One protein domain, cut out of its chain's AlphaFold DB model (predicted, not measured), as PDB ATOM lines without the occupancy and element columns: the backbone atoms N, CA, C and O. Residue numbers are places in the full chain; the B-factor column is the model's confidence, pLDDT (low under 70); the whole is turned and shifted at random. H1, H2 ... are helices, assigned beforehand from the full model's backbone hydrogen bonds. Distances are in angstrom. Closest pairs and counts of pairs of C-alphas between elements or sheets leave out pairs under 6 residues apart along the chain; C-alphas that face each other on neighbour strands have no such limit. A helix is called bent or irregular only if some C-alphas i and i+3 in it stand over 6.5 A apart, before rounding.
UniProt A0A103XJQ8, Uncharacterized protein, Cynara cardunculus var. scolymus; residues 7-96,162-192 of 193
ATOM      1  N   ASN A   7     249.301 296.174 364.689       40.81
ATOM      2  CA  ASN A   7     249.385 294.847 364.070       40.81
ATOM      3  C   ASN A   7     250.416 293.920 364.744       40.81
ATOM      4  O   ASN A   7     250.238 292.705 364.743       40.81
ATOM      5  N   MET A   8     251.456 294.475 365.374       42.03
ATOM      6  CA  MET A   8     252.495 293.709 366.077       42.03
ATOM      7  C   MET A   8     252.015 293.180 367.438       42.03
ATOM      8  O   MET A   8     252.663 292.324 368.029       42.03
ATOM      9  N   VAL A   9     250.885 293.691 367.945       49.84
ATOM     10  CA  VAL A   9     250.260 293.266 369.210       49.84
ATOM     11  C   VAL A   9     249.232 292.149 368.980       49.84
ATOM     12  O   VAL A   9     248.990 291.340 369.874       49.84
ATOM     13  N   ILE A  10     248.664 292.054 367.771       51.03
ATOM     14  CA  ILE A  10     247.631 291.064 367.421       51.03
ATOM     15  C   ILE A  10     248.239 289.678 367.155       51.03
ATOM     16  O   ILE A  10     247.694 288.682 367.632       51.03
ATOM     17  N   GLU A  11     249.379 289.589 366.459       58.78
ATOM     18  CA  GLU A  11     250.038 288.300 366.173       58.78
ATOM     19  C   GLU A  11     250.437 287.523 367.449       58.78
ATOM     20  O   GLU A  11     250.049 286.355 367.574       58.78
ATOM     21  N   PRO A  12     251.102 288.139 368.452       63.25
ATOM     22  CA  PRO A  12     251.430 287.463 369.709       63.25
ATOM     23  C   PRO A  12     250.188 286.991 370.468       63.25
ATOM     24  O   PRO A  12     250.217 285.945 371.113       63.25
ATOM     25  N   LEU A  13     249.089 287.746 370.371       66.50
ATOM     26  CA  LEU A  13     247.834 287.435 371.040       66.50
ATOM     27  C   LEU A  13     247.154 286.203 370.426       66.50
ATOM     28  O   LEU A  13     246.716 285.318 371.159       66.50
ATOM     29  N   SER A  14     247.104 286.111 369.092       70.81
ATOM     30  CA  SER A  14     246.587 284.919 368.409       70.81
ATOM     31  C   SER A  14     247.410 283.671 368.723       70.81
ATOM     32  O   SER A  14     246.842 282.636 369.063       70.81
ATOM     33  N   MET A  15     248.742 283.794 368.727       74.06
ATOM     34  CA  MET A  15     249.634 282.687 369.076       74.06
ATOM     35  C   MET A  15     249.430 282.231 370.524       74.06
ATOM     36  O   MET A  15     249.416 281.033 370.797       74.06
ATOM     37  N   ALA A  16     249.242 283.166 371.457       74.00
ATOM     38  CA  ALA A  16     248.975 282.840 372.852       74.00
ATOM     39  C   ALA A  16     247.690 282.020 373.012       74.00
ATOM     40  O   ALA A  16     247.690 281.039 373.750       74.00
ATOM     41  N   PHE A  17     246.614 282.370 372.303       78.38
ATOM     42  CA  PHE A  17     245.368 281.606 372.364       78.38
ATOM     43  C   PHE A  17     245.471 280.238 371.692       78.38
ATOM     44  O   PHE A  17     244.937 279.273 372.240       78.38
ATOM     45  N   ASP A  18     246.208 280.119 370.587       82.25
ATOM     46  CA  ASP A  18     246.471 278.823 369.955       82.25
ATOM     47  C   ASP A  18     247.199 277.873 370.909       82.25
ATOM     48  O   ASP A  18     246.865 276.693 370.981       82.25
ATOM     49  N   LEU A  19     248.136 278.385 371.709       79.75
ATOM     50  CA  LEU A  19     248.854 277.611 372.726       79.75
ATOM     51  C   LEU A  19     247.972 277.170 373.912       79.75
ATOM     52  O   LEU A  19     248.327 276.239 374.640       79.75
ATOM     53  N   VAL A  20     246.820 277.816 374.113       81.44
ATOM     54  CA  VAL A  20     245.810 277.448 375.121       81.44
ATOM     55  C   VAL A  20     244.840 276.389 374.583       81.44
ATOM     56  O   VAL A  20     244.099 275.783 375.348       81.44
ATOM     57  N   LEU A  21     244.836 276.085 373.286       87.50
ATOM     58  CA  LEU A  21     243.983 275.020 372.766       87.50
ATOM     59  C   LEU A  21     244.514 273.647 373.183       87.50
ATOM     60  O   LEU A  21     245.701 273.348 373.047       87.50
ATOM     61  N   ILE A  22     243.632 272.775 373.668       86.19
ATOM     62  CA  ILE A  22     244.002 271.438 374.145       86.19
ATOM     63  C   ILE A  22     244.593 270.556 373.034       86.19
ATOM     64  O   ILE A  22     245.418 269.686 373.306       86.19
ATOM     65  N   GLU A  23     244.213 270.823 371.785       85.38
ATOM     66  CA  GLU A  23     244.745 270.185 370.576       85.38
ATOM     67  C   GLU A  23     246.159 270.660 370.200       85.38
ATOM     68  O   GLU A  23     246.904 269.907 369.581       85.38
ATOM     69  N   ASN A  24     246.566 271.855 370.643       84.69
ATOM     70  CA  ASN A  24     247.862 272.474 370.337       84.69
ATOM     71  C   ASN A  24     248.827 272.456 371.534       84.69
ATOM     72  O   ASN A  24     249.715 273.301 371.659       84.69
ATOM     73  N   GLN A  25     248.677 271.490 372.444       79.25
ATOM     74  CA  GLN A  25     249.546 271.412 373.614       79.25
ATOM     75  C   GLN A  25     250.947 270.923 373.239       79.25
ATOM     76  O   GLN A  25     251.176 269.737 372.992       79.25
ATOM     77  N   ILE A  26     251.904 271.848 373.273       76.31
ATOM     78  CA  ILE A  26     253.331 271.549 373.176       76.31
ATOM     79  C   ILE A  26     253.835 271.165 374.576       76.31
ATOM     80  O   ILE A  26     253.596 271.906 375.536       76.31
ATOM     81  N   PRO A  27     254.537 270.029 374.740       75.69
ATOM     82  CA  PRO A  27     255.189 269.708 376.003       75.69
ATOM     83  C   PRO A  27     256.186 270.803 376.404       75.69
ATOM     84  O   PRO A  27     257.007 271.219 375.588       75.69
ATOM     85  N   PHE A  28     256.171 271.240 377.665       73.31
ATOM     86  CA  PHE A  28     257.020 272.350 378.113       73.31
ATOM     87  C   PHE A  28     258.520 272.104 377.917       73.31
ATOM     88  O   PHE A  28     259.235 273.047 377.598       73.31
ATOM     89  N   PHE A  29     258.998 270.855 378.007       75.06
ATOM     90  CA  PHE A  29     260.409 270.549 377.736       75.06
ATOM     91  C   PHE A  29     260.821 270.928 376.303       75.06
ATOM     92  O   PHE A  29     261.917 271.428 376.101       75.06
ATOM     93  N   VAL A  30     259.926 270.785 375.316       80.69
ATOM     94  CA  VAL A  30     260.199 271.194 373.930       80.69
ATOM     95  C   VAL A  30     260.339 272.712 373.847       80.69
ATOM     96  O   VAL A  30     261.212 273.214 373.141       80.69
ATOM     97  N   LEU A  31     259.506 273.456 374.583       78.00
ATOM     98  CA  LEU A  31     259.608 274.916 374.675       78.00
ATOM     99  C   LEU A  31     260.910 275.335 375.365       78.00
ATOM    100  O   LEU A  31     261.557 276.279 374.913       78.00
ATOM    101  N   GLN A  32     261.309 274.611 376.411       77.50
ATOM    102  CA  GLN A  32     262.560 274.823 377.132       77.50
ATOM    103  C   GLN A  32     263.776 274.582 376.240       77.50
ATOM    104  O   GLN A  32     264.576 275.498 376.058       77.50
ATOM    105  N   ASP A  33     263.854 273.423 375.594       81.75
ATOM    106  CA  ASP A  33     264.931 273.087 374.665       81.75
ATOM    107  C   ASP A  33     265.005 274.101 373.513       81.75
ATOM    108  O   ASP A  33     266.086 274.560 373.135       81.75
ATOM    109  N   THR A  34     263.848 274.509 372.977       80.44
ATOM    110  CA  THR A  34     263.772 275.519 371.910       80.44
ATOM    111  C   THR A  34     264.295 276.867 372.395       80.44
ATOM    112  O   THR A  34     265.088 277.501 371.696       80.44
ATOM    113  N   PHE A  35     263.900 277.312 373.590       80.50
ATOM    114  CA  PHE A  35     264.351 278.569 374.188       80.50
ATOM    115  C   PHE A  35     265.862 278.575 374.463       80.50
ATOM    116  O   PHE A  35     266.550 279.541 374.120       80.50
ATOM    117  N   GLU A  36     266.391 277.487 375.022       80.50
ATOM    118  CA  GLU A  36     267.819 277.315 375.304       80.50
ATOM    119  C   GLU A  36     268.651 277.291 374.011       80.50
ATOM    120  O   GLU A  36     269.716 277.909 373.933       80.50
ATOM    121  N   CYS A  37     268.141 276.660 372.949       80.44
ATOM    122  CA  CYS A  37     268.817 276.603 371.653       80.44
ATOM    123  C   CYS A  37     268.731 277.907 370.841       80.44
ATOM    124  O   CYS A  37     269.544 278.103 369.934       80.44
ATOM    125  N   THR A  38     267.775 278.790 371.146       79.06
ATOM    126  CA  THR A  38     267.519 280.028 370.393       79.06
ATOM    127  C   THR A  38     267.760 281.272 371.251       79.06
ATOM    128  O   THR A  38     268.862 281.822 371.256       79.06
ATOM    129  N   CYS A  39     266.751 281.730 371.990       70.06
ATOM    130  CA  CYS A  39     266.746 282.987 372.730       70.06
ATOM    131  C   CYS A  39     267.911 283.107 373.715       70.06
ATOM    132  O   CYS A  39     268.592 284.131 373.706       70.06
ATOM    133  N   SER A  40     268.198 282.055 374.491       66.19
ATOM    134  CA  SER A  40     269.299 282.065 375.465       66.19
ATOM    135  C   SER A  40     270.671 282.261 374.802       66.19
ATOM    136  O   SER A  40     271.540 282.942 375.347       66.19
ATOM    137  N   ARG A  41     270.854 281.744 373.579       62.25
ATOM    138  CA  ARG A  41     272.099 281.885 372.807       62.25
ATOM    139  C   ARG A  41     272.256 283.240 372.125       62.25
ATOM    140  O   ARG A  41     273.381 283.718 372.003       62.25
ATOM    141  N   PHE A  42     271.165 283.842 371.656       58.50
ATOM    142  CA  PHE A  42     271.225 285.079 370.864       58.50
ATOM    143  C   PHE A  42     270.993 286.352 371.679       58.50
ATOM    144  O   PHE A  42     271.419 287.426 371.254       58.50
ATOM    145  N   LYS A  43     270.333 286.257 372.835       63.25
ATOM    146  CA  LYS A  43     270.100 287.381 373.744       63.25
ATOM    147  C   LYS A  43     270.105 286.886 375.202       63.25
ATOM    148  O   LYS A  43     269.041 286.652 375.770       63.25
ATOM    149  N   PRO A  44     271.286 286.752 375.829       59.53
ATOM    150  CA  PRO A  44     271.410 286.230 377.194       59.53
ATOM    151  C   PRO A  44     270.779 287.131 378.270       59.53
ATOM    152  O   PRO A  44     270.614 286.697 379.403       59.53
ATOM    153  N   GLU A  45     270.406 288.367 377.923       64.75
ATOM    154  CA  GLU A  45     269.688 289.300 378.804       64.75
ATOM    155  C   GLU A  45     268.156 289.115 378.782       64.75
ATOM    156  O   GLU A  45     267.435 289.846 379.458       64.75
ATOM    157  N   VAL A  46     267.631 288.178 377.982       62.00
ATOM    158  CA  VAL A  46     266.186 287.922 377.901       62.00
ATOM    159  C   VAL A  46     265.719 287.178 379.148       62.00
ATOM    160  O   VAL A  46     266.380 286.259 379.629       62.00
ATOM    161  N   ALA A  47     264.548 287.592 379.629       63.69
ATOM    162  CA  ALA A  47     263.785 286.948 380.686       63.69
ATOM    163  C   ALA A  47     263.704 285.416 380.483       63.69
ATOM    164  O   ALA A  47     263.720 284.918 379.355       63.69
ATOM    165  N   SER A  48     263.624 284.661 381.575       72.50
ATOM    166  CA  SER A  48     263.453 283.205 381.569       72.50
ATOM    167  C   SER A  48     262.267 282.767 380.698       72.50
ATOM    168  O   SER A  48     261.317 283.523 380.489       72.50
ATOM    169  N   LEU A  49     262.270 281.516 380.217       70.50
ATOM    170  CA  LEU A  49     261.139 280.969 379.452       70.50
ATOM    171  C   LEU A  49     259.803 281.152 380.190       70.50
ATOM    172  O   LEU A  49     258.798 281.479 379.566       70.50
ATOM    173  N   ASN A  50     259.803 280.996 381.515       67.19
ATOM    174  CA  ASN A  50     258.622 281.226 382.343       67.19
ATOM    175  C   ASN A  50     258.121 282.663 382.226       67.19
ATOM    176  O   ASN A  50     256.932 282.875 382.036       67.19
ATOM    177  N   GLU A  51     259.014 283.646 382.294       67.69
ATOM    178  CA  GLU A  51     258.649 285.053 382.137       67.69
ATOM    179  C   GLU A  51     258.139 285.350 380.726       67.69
ATOM    180  O   GLU A  51     257.190 286.112 380.586       67.69
ATOM    181  N   LEU A  52     258.694 284.722 379.684       69.94
ATOM    182  CA  LEU A  52     258.194 284.871 378.312       69.94
ATOM    183  C   LEU A  52     256.826 284.224 378.104       69.94
ATOM    184  O   LEU A  52     255.968 284.817 377.455       69.94
ATOM    185  N   ILE A  53     256.610 283.033 378.660       70.69
ATOM    186  CA  ILE A  53     255.312 282.358 378.639       70.69
ATOM    187  C   ILE A  53     254.299 283.191 379.417       70.69
ATOM    188  O   ILE A  53     253.214 283.432 378.909       70.69
ATOM    189  N   ILE A  54     254.657 283.696 380.599       67.12
ATOM    190  CA  ILE A  54     253.790 284.592 381.364       67.12
ATOM    191  C   ILE A  54     253.483 285.837 380.541       67.12
ATOM    192  O   ILE A  54     252.318 286.124 380.339       67.12
ATOM    193  N   LEU A  55     254.481 286.543 380.008       66.44
ATOM    194  CA  LEU A  55     254.270 287.750 379.199       66.44
ATOM    195  C   LEU A  55     253.397 287.489 377.965       66.44
ATOM    196  O   LEU A  55     252.531 288.303 377.653       66.44
ATOM    197  N   GLY A  56     253.595 286.359 377.285       69.19
ATOM    198  CA  GLY A  56     252.794 285.958 376.131       69.19
ATOM    199  C   GLY A  56     251.372 285.537 376.502       69.19
ATOM    200  O   GLY A  56     250.441 285.825 375.761       69.19
ATOM    201  N   LEU A  57     251.183 284.902 377.661       71.50
ATOM    202  CA  LEU A  57     249.881 284.458 378.164       71.50
ATOM    203  C   LEU A  57     249.172 285.511 379.014       71.50
ATOM    204  O   LEU A  57     247.992 285.334 379.299       71.50
ATOM    205  N   VAL A  58     249.835 286.605 379.403       67.31
ATOM    206  CA  VAL A  58     249.247 287.711 380.171       67.31
ATOM    207  C   VAL A  58     247.932 288.159 379.553       67.31
ATOM    208  O   VAL A  58     246.997 288.303 380.316       67.31
ATOM    209  N   PRO A  59     247.761 288.306 378.231       64.94
ATOM    210  CA  PRO A  59     246.454 288.639 377.671       64.94
ATOM    211  C   PRO A  59     245.369 287.571 377.893       64.94
ATOM    212  O   PRO A  59     244.212 287.916 378.127       64.94
ATOM    213  N   ALA A  60     245.726 286.283 377.863       63.28
ATOM    214  CA  ALA A  60     244.812 285.181 378.182       63.28
ATOM    215  C   ALA A  60     244.506 285.103 379.691       63.28
ATOM    216  O   ALA A  60     243.412 284.710 380.094       63.28
ATOM    217  N   LEU A  61     245.463 285.519 380.522       65.19
ATOM    218  CA  LEU A  61     245.373 285.563 381.978       65.19
ATOM    219  C   LEU A  61     244.775 286.871 382.511       65.19
ATOM    220  O   LEU A  61     244.226 286.866 383.604       65.19
ATOM    221  N   ALA A  62     244.833 287.975 381.762       64.06
ATOM    222  CA  ALA A  62     244.422 289.323 382.175       64.06
ATOM    223  C   ALA A  62     242.941 289.362 382.547       64.06
ATOM    224  O   ALA A  62     242.517 290.128 383.407       64.06
ATOM    225  N   PHE A  63     242.176 288.464 381.938       63.66
ATOM    226  CA  PHE A  63     240.796 288.198 382.270       63.66
ATOM    227  C   PHE A  63     240.594 287.610 383.685       63.66
ATOM    228  O   PHE A  63     239.672 288.022 384.385       63.66
ATOM    229  N   PHE A  64     241.460 286.691 384.126       59.62
ATOM    230  CA  PHE A  64     241.478 286.129 385.490       59.62
ATOM    231  C   PHE A  64     242.168 287.059 386.500       59.62
ATOM    232  O   PHE A  64     241.934 287.019 387.712       59.62
ATOM    233  N   LEU A  65     243.085 287.878 385.997       60.62
ATOM    234  CA  LEU A  65     244.109 288.547 386.775       60.62
ATOM    235  C   LEU A  65     244.253 290.005 386.338       60.62
ATOM    236  O   LEU A  65     245.327 290.385 385.870       60.62
ATOM    237  N   PRO A  66     243.219 290.844 386.531       53.78
ATOM    238  CA  PRO A  66     243.254 292.230 386.065       53.78
ATOM    239  C   PRO A  66     244.396 293.058 386.679       53.78
ATOM    240  O   PRO A  66     244.729 294.115 386.158       53.78
ATOM    241  N   GLU A  67     245.027 292.576 387.758       54.03
ATOM    242  CA  GLU A  67     246.052 293.311 388.510       54.03
ATOM    243  C   GLU A  67     247.242 292.445 388.955       54.03
ATOM    244  O   GLU A  67     247.888 292.742 389.959       54.03
ATOM    245  N   VAL A  68     247.545 291.343 388.259       50.75
ATOM    246  CA  VAL A  68     248.715 290.543 388.650       50.75
ATOM    247  C   VAL A  68     250.006 291.220 388.244       50.75
ATOM    248  O   VAL A  68     250.330 291.372 387.067       50.75
ATOM    249  N   ASN A  69     250.786 291.565 389.262       49.06
ATOM    250  CA  ASN A  69     252.202 291.784 389.103       49.06
ATOM    251  C   ASN A  69     252.834 290.432 388.758       49.06
ATOM    252  O   ASN A  69     252.784 289.498 389.552       49.06
ATOM    253  N   ILE A  70     253.425 290.327 387.568       47.91
ATOM    254  CA  ILE A  70     254.087 289.116 387.040       47.91
ATOM    255  C   ILE A  70     255.049 288.484 388.066       47.91
ATOM    256  O   ILE A  70     255.252 287.275 388.066       47.91
ATOM    257  N   LYS A  71     255.596 289.301 388.973       47.09
ATOM    258  CA  LYS A  71     256.508 288.903 390.054       47.09
ATOM    259  C   LYS A  71     255.850 288.107 391.186       47.09
ATOM    260  O   LYS A  71     256.553 287.380 391.879       47.09
ATOM    261  N   ASP A  72     254.539 288.236 391.364       47.19
ATOM    262  CA  ASP A  72     253.779 287.553 392.418       47.19
ATOM    263  C   ASP A  72     253.310 286.160 391.972       47.19
ATOM    264  O   ASP A  72     252.909 285.341 392.800       47.19
ATOM    265  N   ILE A  73     253.408 285.851 390.672       51.69
ATOM    266  CA  ILE A  73     253.209 284.492 390.168       51.69
ATOM    267  C   ILE A  73     254.457 283.673 390.525       51.69
ATOM    268  O   ILE A  73     255.362 283.484 389.714       51.69
ATOM    269  N   ASN A  74     254.522 283.180 391.763       44.47
ATOM    270  CA  ASN A  74     255.533 282.212 392.171       44.47
ATOM    271  C   ASN A  74     255.191 280.846 391.566       44.47
ATOM    272  O   ASN A  74     254.583 279.982 392.201       44.47
ATOM    273  N   VAL A  75     255.532 280.674 390.292       50.25
ATOM    274  CA  VAL A  75     255.346 279.402 389.609       50.25
ATOM    275  C   VAL A  75     256.445 278.468 390.094       50.25
ATOM    276  O   VAL A  75     257.554 278.454 389.564       50.25
ATOM    277  N   ASN A  76     256.136 277.654 391.099       44.44
ATOM    278  CA  ASN A  76     256.900 276.438 391.327       44.44
ATOM    279  C   ASN A  76     256.608 275.501 390.146       44.44
ATOM    280  O   ASN A  76     255.656 274.718 390.174       44.44
ATOM    281  N   VAL A  77     257.370 275.670 389.062       47.69
ATOM    282  CA  VAL A  77     257.312 274.844 387.854       47.69
ATOM    283  C   VAL A  77     257.821 273.465 388.248       47.69
ATOM    284  O   VAL A  77     259.000 273.148 388.109       47.69
ATOM    285  N   CYS A  78     256.932 272.653 388.815       41.19
ATOM    286  CA  CYS A  78     257.208 271.257 389.086       41.19
ATOM    287  C   CYS A  78     257.456 270.592 387.726       41.19
ATOM    288  O   CYS A  78     256.572 270.524 386.871       41.19
ATOM    289  N   THR A  79     258.703 270.195 387.509       45.41
ATOM    290  CA  THR A  79     259.350 269.955 386.213       45.41
ATOM    291  C   THR A  79     258.830 268.754 385.433       45.41
ATOM    292  O   THR A  79     259.415 268.395 384.415       45.41
ATOM    293  N   THR A  80     257.757 268.096 385.868       45.22
ATOM    294  CA  THR A  80     257.443 266.775 385.335       45.22
ATOM    295  C   THR A  80     256.445 266.775 384.185       45.22
ATOM    296  O   THR A  80     256.771 266.131 383.201       45.22
ATOM    297  N   HIS A  81     255.333 267.524 384.160       50.06
ATOM    298  CA  HIS A  81     254.372 267.437 383.030       50.06
ATOM    299  C   HIS A  81     253.586 268.727 382.726       50.06
ATOM    300  O   HIS A  81     252.412 268.676 382.357       50.06
ATOM    301  N   ILE A  82     254.199 269.903 382.873       56.84
ATOM    302  CA  ILE A  82     253.478 271.161 382.644       56.84
ATOM    303  C   ILE A  82     253.202 271.323 381.144       56.84
ATOM    304  O   ILE A  82     254.099 271.429 380.319       56.84
ATOM    305  N   ARG A  83     251.925 271.278 380.783       72.06
ATOM    306  CA  ARG A  83     251.389 271.821 379.533       72.06
ATOM    307  C   ARG A  83     251.107 273.311 379.757       72.06
ATOM    308  O   ARG A  83     250.883 273.702 380.903       72.06
ATOM    309  N   ILE A  84     251.069 274.140 378.713       76.25
ATOM    310  CA  ILE A  84     250.701 275.569 378.847       76.25
ATOM    311  C   ILE A  84     249.361 275.718 379.567       76.25
ATOM    312  O   ILE A  84     249.188 276.572 380.433       76.25
ATOM    313  N   LEU A  85     248.436 274.806 379.297       80.94
ATOM    314  CA  LEU A  85     247.173 274.798 380.001       80.94
ATOM    315  C   LEU A  85     247.283 274.419 381.484       80.94
ATOM    316  O   LEU A  85     246.591 274.994 382.315       80.94
ATOM    317  N   GLY A  86     248.176 273.488 381.824       78.94
ATOM    318  CA  GLY A  86     248.469 273.131 383.213       78.94
ATOM    319  C   GLY A  86     249.104 274.289 383.983       78.94
ATOM    320  O   GLY A  86     248.839 274.464 385.168       78.94
ATOM    321  N   PHE A  87     249.888 275.129 383.302       76.81
ATOM    322  CA  PHE A  87     250.393 276.377 383.864       76.81
ATOM    323  C   PHE A  87     249.247 277.334 384.225       76.81
ATOM    324  O   PHE A  87     249.161 277.782 385.364       76.81
ATOM    325  N   ILE A  88     248.334 277.597 383.282       79.00
ATOM    326  CA  ILE A  88     247.177 278.484 383.500       79.00
ATOM    327  C   ILE A  88     246.251 277.918 384.585       79.00
ATOM    328  O   ILE A  88     245.775 278.650 385.450       79.00
ATOM    329  N   HIS A  89     246.031 276.604 384.571       81.75
ATOM    330  CA  HIS A  89     245.253 275.898 385.586       81.75
ATOM    331  C   HIS A  89     245.850 276.076 386.987       81.75
ATOM    332  O   HIS A  89     245.126 276.405 387.922       81.75
ATOM    333  N   ASN A  90     247.176 275.979 387.120       77.94
ATOM    334  CA  ASN A  90     247.870 276.228 388.385       77.94
ATOM    335  C   ASN A  90     247.727 277.675 388.877       77.94
ATOM    336  O   ASN A  90     247.718 277.892 390.085       77.94
ATOM    337  N   CYS A  91     247.572 278.664 387.991       75.88
ATOM    338  CA  CYS A  91     247.251 280.031 388.416       75.88
ATOM    339  C   CYS A  91     245.882 280.114 389.108       75.88
ATOM    340  O   CYS A  91     245.667 281.000 389.925       75.88
ATOM    341  N   CYS A  92     244.967 279.188 388.821       77.44
ATOM    342  CA  CYS A  92     243.656 279.101 389.458       77.44
ATOM    343  C   CYS A  92     243.676 278.252 390.742       77.44
ATOM    344  O   CYS A  92     242.619 277.940 391.278       77.44
ATOM    345  N   ARG A  93     244.848 277.831 391.230       78.69
ATOM    346  CA  ARG A  93     244.953 276.957 392.402       78.69
ATOM    347  C   ARG A  93     244.835 277.761 393.709       78.69
ATOM    348  O   ARG A  93     245.555 278.749 393.864       78.69
ATOM    349  N   PRO A  94     244.001 277.332 394.676       78.44
ATOM    350  CA  PRO A  94     243.976 277.932 396.006       78.44
ATOM    351  C   PRO A  94     245.254 277.593 396.807       78.44
ATOM    352  O   PRO A  94     245.820 276.513 396.617       78.44
ATOM    353  N   PRO A  95     245.712 278.460 397.733       71.31
ATOM    354  CA  PRO A  95     246.946 278.235 398.494       71.31
ATOM    355  C   PRO A  95     246.865 277.021 399.434       71.31
ATOM    356  O   PRO A  95     247.822 276.257 399.546       71.31
ATOM    357  N   ASP A  96     245.698 276.817 400.055       68.06
ATOM    358  CA  ASP A  96     245.428 275.748 401.025       68.06
ATOM    359  C   ASP A  96     244.754 274.537 400.365       68.06
ATOM    360  O   ASP A  96     243.712 274.042 400.804       68.06
ATOM    361  N   ILE A 162     234.163 289.539 380.858       77.81
ATOM    362  CA  ILE A 162     233.960 288.619 379.713       77.81
ATOM    363  C   ILE A 162     234.473 289.216 378.387       77.81
ATOM    364  O   ILE A 162     234.021 290.272 377.944       77.81
ATOM    365  N   HIS A 163     235.382 288.498 377.727       76.06
ATOM    366  CA  HIS A 163     235.972 288.846 376.435       76.06
ATOM    367  C   HIS A 163     235.702 287.756 375.387       76.06
ATOM    368  O   HIS A 163     235.290 286.644 375.712       76.06
ATOM    369  N   ASN A 164     235.992 288.049 374.116       79.88
ATOM    370  CA  ASN A 164     235.760 287.120 372.998       79.88
ATOM    371  C   ASN A 164     236.468 285.761 373.161       79.88
ATOM    372  O   ASN A 164     236.003 284.762 372.629       79.88
ATOM    373  N   PHE A 165     237.574 285.716 373.910       78.56
ATOM    374  CA  PHE A 165     238.372 284.506 374.123       78.56
ATOM    375  C   PHE A 165     238.089 283.812 375.461       78.56
ATOM    376  O   PHE A 165     238.615 282.733 375.714       78.56
ATOM    377  N   THR A 166     237.245 284.401 376.316       80.06
ATOM    378  CA  THR A 166     236.898 283.849 377.633       80.06
ATOM    379  C   THR A 166     236.350 282.427 377.522       80.06
ATOM    380  O   THR A 166     236.800 281.540 378.244       80.06
ATOM    381  N   GLU A 167     235.410 282.192 376.600       87.94
ATOM    382  CA  GLU A 167     234.829 280.861 376.382       87.94
ATOM    383  C   GLU A 167     235.889 279.855 375.931       87.94
ATOM    384  O   GLU A 167     235.953 278.759 376.482       87.94
ATOM    385  N   LEU A 168     236.767 280.253 375.007       87.81
ATOM    386  CA  LEU A 168     237.839 279.403 374.496       87.81
ATOM    387  C   LEU A 168     238.763 278.958 375.631       87.81
ATOM    388  O   LEU A 168     239.053 277.767 375.753       87.81
ATOM    389  N   VAL A 169     239.202 279.890 376.479       84.69
ATOM    390  CA  VAL A 169     240.097 279.572 377.598       84.69
ATOM    391  C   VAL A 169     239.396 278.650 378.598       84.69
ATOM    392  O   VAL A 169     239.945 277.604 378.948       84.69
ATOM    393  N   PHE A 170     238.163 278.969 379.007       86.94
ATOM    394  CA  PHE A 170     237.421 278.141 379.961       86.94
ATOM    395  C   PHE A 170     237.107 276.749 379.433       86.94
ATOM    396  O   PHE A 170     237.325 275.775 380.149       86.94
ATOM    397  N   ARG A 171     236.637 276.625 378.189       90.81
ATOM    398  CA  ARG A 171     236.317 275.324 377.596       90.81
ATOM    399  C   ARG A 171     237.540 274.415 377.577       90.81
ATOM    400  O   ARG A 171     237.422 273.239 377.906       90.81
ATOM    401  N   ASN A 172     238.708 274.949 377.223       90.88
ATOM    402  CA  ASN A 172     239.939 274.165 377.216       90.88
ATOM    403  C   ASN A 172     240.393 273.799 378.636       90.88
ATOM    404  O   ASN A 172     240.780 272.652 378.851       90.88
ATOM    405  N   LEU A 173     240.291 274.712 379.613       87.31
ATOM    406  CA  LEU A 173     240.593 274.424 381.026       87.31
ATOM    407  C   LEU A 173     239.677 273.342 381.609       87.31
ATOM    408  O   LEU A 173     240.169 272.400 382.224       87.31
ATOM    409  N   ILE A 174     238.371 273.424 381.353       88.62
ATOM    410  CA  ILE A 174     237.397 272.401 381.756       88.62
ATOM    411  C   ILE A 174     237.734 271.063 381.089       88.62
ATOM    412  O   ILE A 174     237.805 270.037 381.762       88.62
ATOM    413  N   ALA A 175     238.016 271.060 379.781       90.00
ATOM    414  CA  ALA A 175     238.409 269.845 379.071       90.00
ATOM    415  C   ALA A 175     239.693 269.226 379.650       90.00
ATOM    416  O   ALA A 175     239.797 268.009 379.758       90.00
ATOM    417  N   TYR A 176     240.663 270.036 380.070       87.00
ATOM    418  CA  TYR A 176     241.891 269.549 380.698       87.00
ATOM    419  C   TYR A 176     241.673 268.916 382.066       87.00
ATOM    420  O   TYR A 176     242.266 267.869 382.341       87.00
ATOM    421  N   GLU A 177     240.803 269.501 382.889       86.81
ATOM    422  CA  GLU A 177     240.384 268.899 384.157       86.81
ATOM    423  C   GLU A 177     239.656 267.568 383.920       86.81
ATOM    424  O   GLU A 177     239.910 266.588 384.616       86.81
ATOM    425  N   GLN A 178     238.799 267.500 382.898       85.19
ATOM    426  CA  GLN A 178     238.025 266.300 382.560       85.19
ATOM    427  C   GLN A 178     238.861 265.180 381.922       85.19
ATOM    428  O   GLN A 178     238.584 264.005 382.151       85.19
ATOM    429  N   LEU A 179     239.878 265.518 381.125       83.38
ATOM    430  CA  LEU A 179     240.751 264.546 380.455       83.38
ATOM    431  C   LEU A 179     241.884 264.022 381.349       83.38
ATOM    432  O   LEU A 179     242.577 263.085 380.954       83.38
ATOM    433  N   SER A 180     242.058 264.589 382.547       73.94
ATOM    434  CA  SER A 180     243.090 264.184 383.513       73.94
ATOM    435  C   SER A 180     242.497 263.687 384.848       73.94
ATOM    436  O   SER A 180     242.927 264.145 385.917       73.94
ATOM    437  N   PRO A 181     241.509 262.765 384.831       64.31
ATOM    438  CA  PRO A 181     240.786 262.370 386.033       64.31
ATOM    439  C   PRO A 181     241.730 261.736 387.064       64.31
ATOM    440  O   PRO A 181     242.519 260.845 386.749       64.31
ATOM    441  N   GLY A 182     241.664 262.223 388.306       65.81
ATOM    442  CA  GLY A 182     242.465 261.733 389.434       65.81
ATOM    443  C   GLY A 182     243.873 262.328 389.559       65.81
ATOM    444  O   GLY A 182     244.520 262.112 390.576       65.81
ATOM    445  N   SER A 183     244.355 263.092 388.570       67.12
ATOM    446  CA  SER A 183     245.646 263.807 388.643       67.12
ATOM    447  C   SER A 183     245.496 265.329 388.715       67.12
ATOM    448  O   SER A 183     246.413 266.015 389.162       67.12
ATOM    449  N   VAL A 184     244.353 265.864 388.279       73.81
ATOM    450  CA  VAL A 184     244.065 267.301 388.235       73.81
ATOM    451  C   VAL A 184     242.753 267.572 388.973       73.81
ATOM    452  O   VAL A 184     241.768 266.869 388.765       73.81
ATOM    453  N   ARG A 185     242.743 268.583 389.850       77.69
ATOM    454  CA  ARG A 185     241.541 269.007 390.587       77.69
ATOM    455  C   ARG A 185     240.665 269.950 389.761       77.69
ATOM    456  O   ARG A 185     241.155 270.670 388.895       77.69
ATOM    457  N   HIS A 186     239.378 269.983 390.095       83.12
ATOM    458  CA  HIS A 186     238.338 270.740 389.396       83.12
ATOM    459  C   HIS A 186     238.229 272.213 389.844       83.12
ATOM    460  O   HIS A 186     237.151 272.657 390.238       83.12
ATOM    461  N   TYR A 187     239.322 272.982 389.838       79.94
ATOM    462  CA  TYR A 187     239.301 274.391 390.275       79.94
ATOM    463  C   TYR A 187     238.443 275.281 389.375       79.94
ATOM    464  O   TYR A 187     237.736 276.162 389.852       79.94
ATOM    465  N   VAL A 188     238.503 275.049 388.067       82.88
ATOM    466  CA  VAL A 188     237.795 275.840 387.062       82.88
ATOM    467  C   VAL A 188     236.376 275.314 386.880       82.88
ATOM    468  O   VAL A 188     235.434 276.101 386.844       82.88
ATOM    469  N   THR A 189     236.201 273.991 386.812       83.94
ATOM    470  CA  THR A 189     234.877 273.378 386.631       83.94
ATOM    471  C   THR A 189     233.960 273.648 387.826       83.94
ATOM    472  O   THR A 189     232.798 273.977 387.615       83.94
ATOM    473  N   SER A 190     234.461 273.585 389.067       79.06
ATOM    474  CA  SER A 190     233.643 273.859 390.268       79.06
ATOM    475  C   SER A 190     233.143 275.302 390.361       79.06
ATOM    476  O   SER A 190     232.113 275.549 390.974       79.06
ATOM    477  N   TRP A 191     233.842 276.251 389.735       77.12
ATOM    478  CA  TRP A 191     233.428 277.654 389.693       77.12
ATOM    479  C   TRP A 191     232.313 277.922 388.670       77.12
ATOM    480  O   TRP A 191     231.621 278.932 388.758       77.12
ATOM    481  N   MET A 192     232.158 277.037 387.681       71.81
ATOM    482  CA  MET A 192     231.238 277.203 386.549       71.81
ATOM    483  C   MET A 192     229.900 276.470 386.701       71.81
ATOM    484  O   MET A 192     229.016 276.672 385.864       71.81
TER     485      MET A 192
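Overview. This is residues 7 to 96 and 162 to 192 of the 193 residues of an uncharacterized protein of Cynara cardunculus var. scolymus (UniProt A0A103XJQ8). Helices cross one another around the short helix H5, which sits near the middle: H1 crosses H4 and the end of H1 meets H5, while H6 crosses H5. H2 and the tiny H3 reach out to one end of the longest axis, and H6 with the tiny H7 makes the other end; the long link of residues 62 to 83 has no named element. The printed part has 121 residues with seven named helices, H1 to H7 in order along the chain, and no named strand; the class is all helix. It is compact, with a radius of gyration of the C-alphas of 14.6 A and spans of 44 by 35 by 29 A.

Arrangement. The hub is H1, residues 7 to 20. Its residues 12 to 17 touch residues 56 to 60 of H4, residues 49 to 61, about perpendicular at 84 degrees; the closest C-alphas are those of Ala 16 and Leu 57, 5.6 A apart. Residues 19 to 20 of H1 touch H5, residues 84 to 91, about perpendicular at 85 degrees, with the C-alphas of Val 20 and Leu 85 closest at 5.7 A. H1 and H6, residues 166 to 179, only just touch, with 3 pairs of C-alphas within 8 A, the closest those of Val 20 and Val 169 at 6.6 A; they run the same way at a shallow tilt of 23 degrees. H5 touches residues 172 to 176 of H6, about perpendicular at 85 degrees, with the C-alphas of Leu 85 and Leu 173 closest at 6.7 A. H2, residues 28 to 37, only just touches H4, with 3 pairs within 8 A; the closest C-alphas are those of Phe 35 and Leu 49, 6.6 A apart. H3, residues 39 to 42, meets H2 only through their tight link. H7, residues 189 to 192, is close to H6 but not clearly touching: the C-alphas of Ile 174 and Thr 189, the closest, are 5.6 A apart. Every O i to N i+4 pair is within hydrogen-bond range in H2, H5 and H6, against 7 of 10 in H1 and 7 of 9 in H4; H3 and H7 are too short for such a pair.

Along the chain. H1 begins at C-alpha 7, (249.385, 294.847, 364.070), and is 20.9 A long from first to last C-alpha. H2 measures 14.1 A, H4 16.6 A, H5 11.1 A and H6 19.9 A. H4 is irregular, with C-alphas 56 and 59 7.1 A apart. H7 ends at C-alpha 192, (231.238, 277.203, 386.549).

Size, cuts and confidence. The two C-alphas farthest apart are those of Phe 42 and Ser 190, 43.8 A. Residues 97 to 161 are not printed, and C-alphas 96 and 162 are 27.4 A apart across the cut. The link from H4 to H5, 22 residues, is long. The mean pLDDT of the printed part is 70.6, and 50 residues are under 70, among them residues 7 to 13 and 58 to 82.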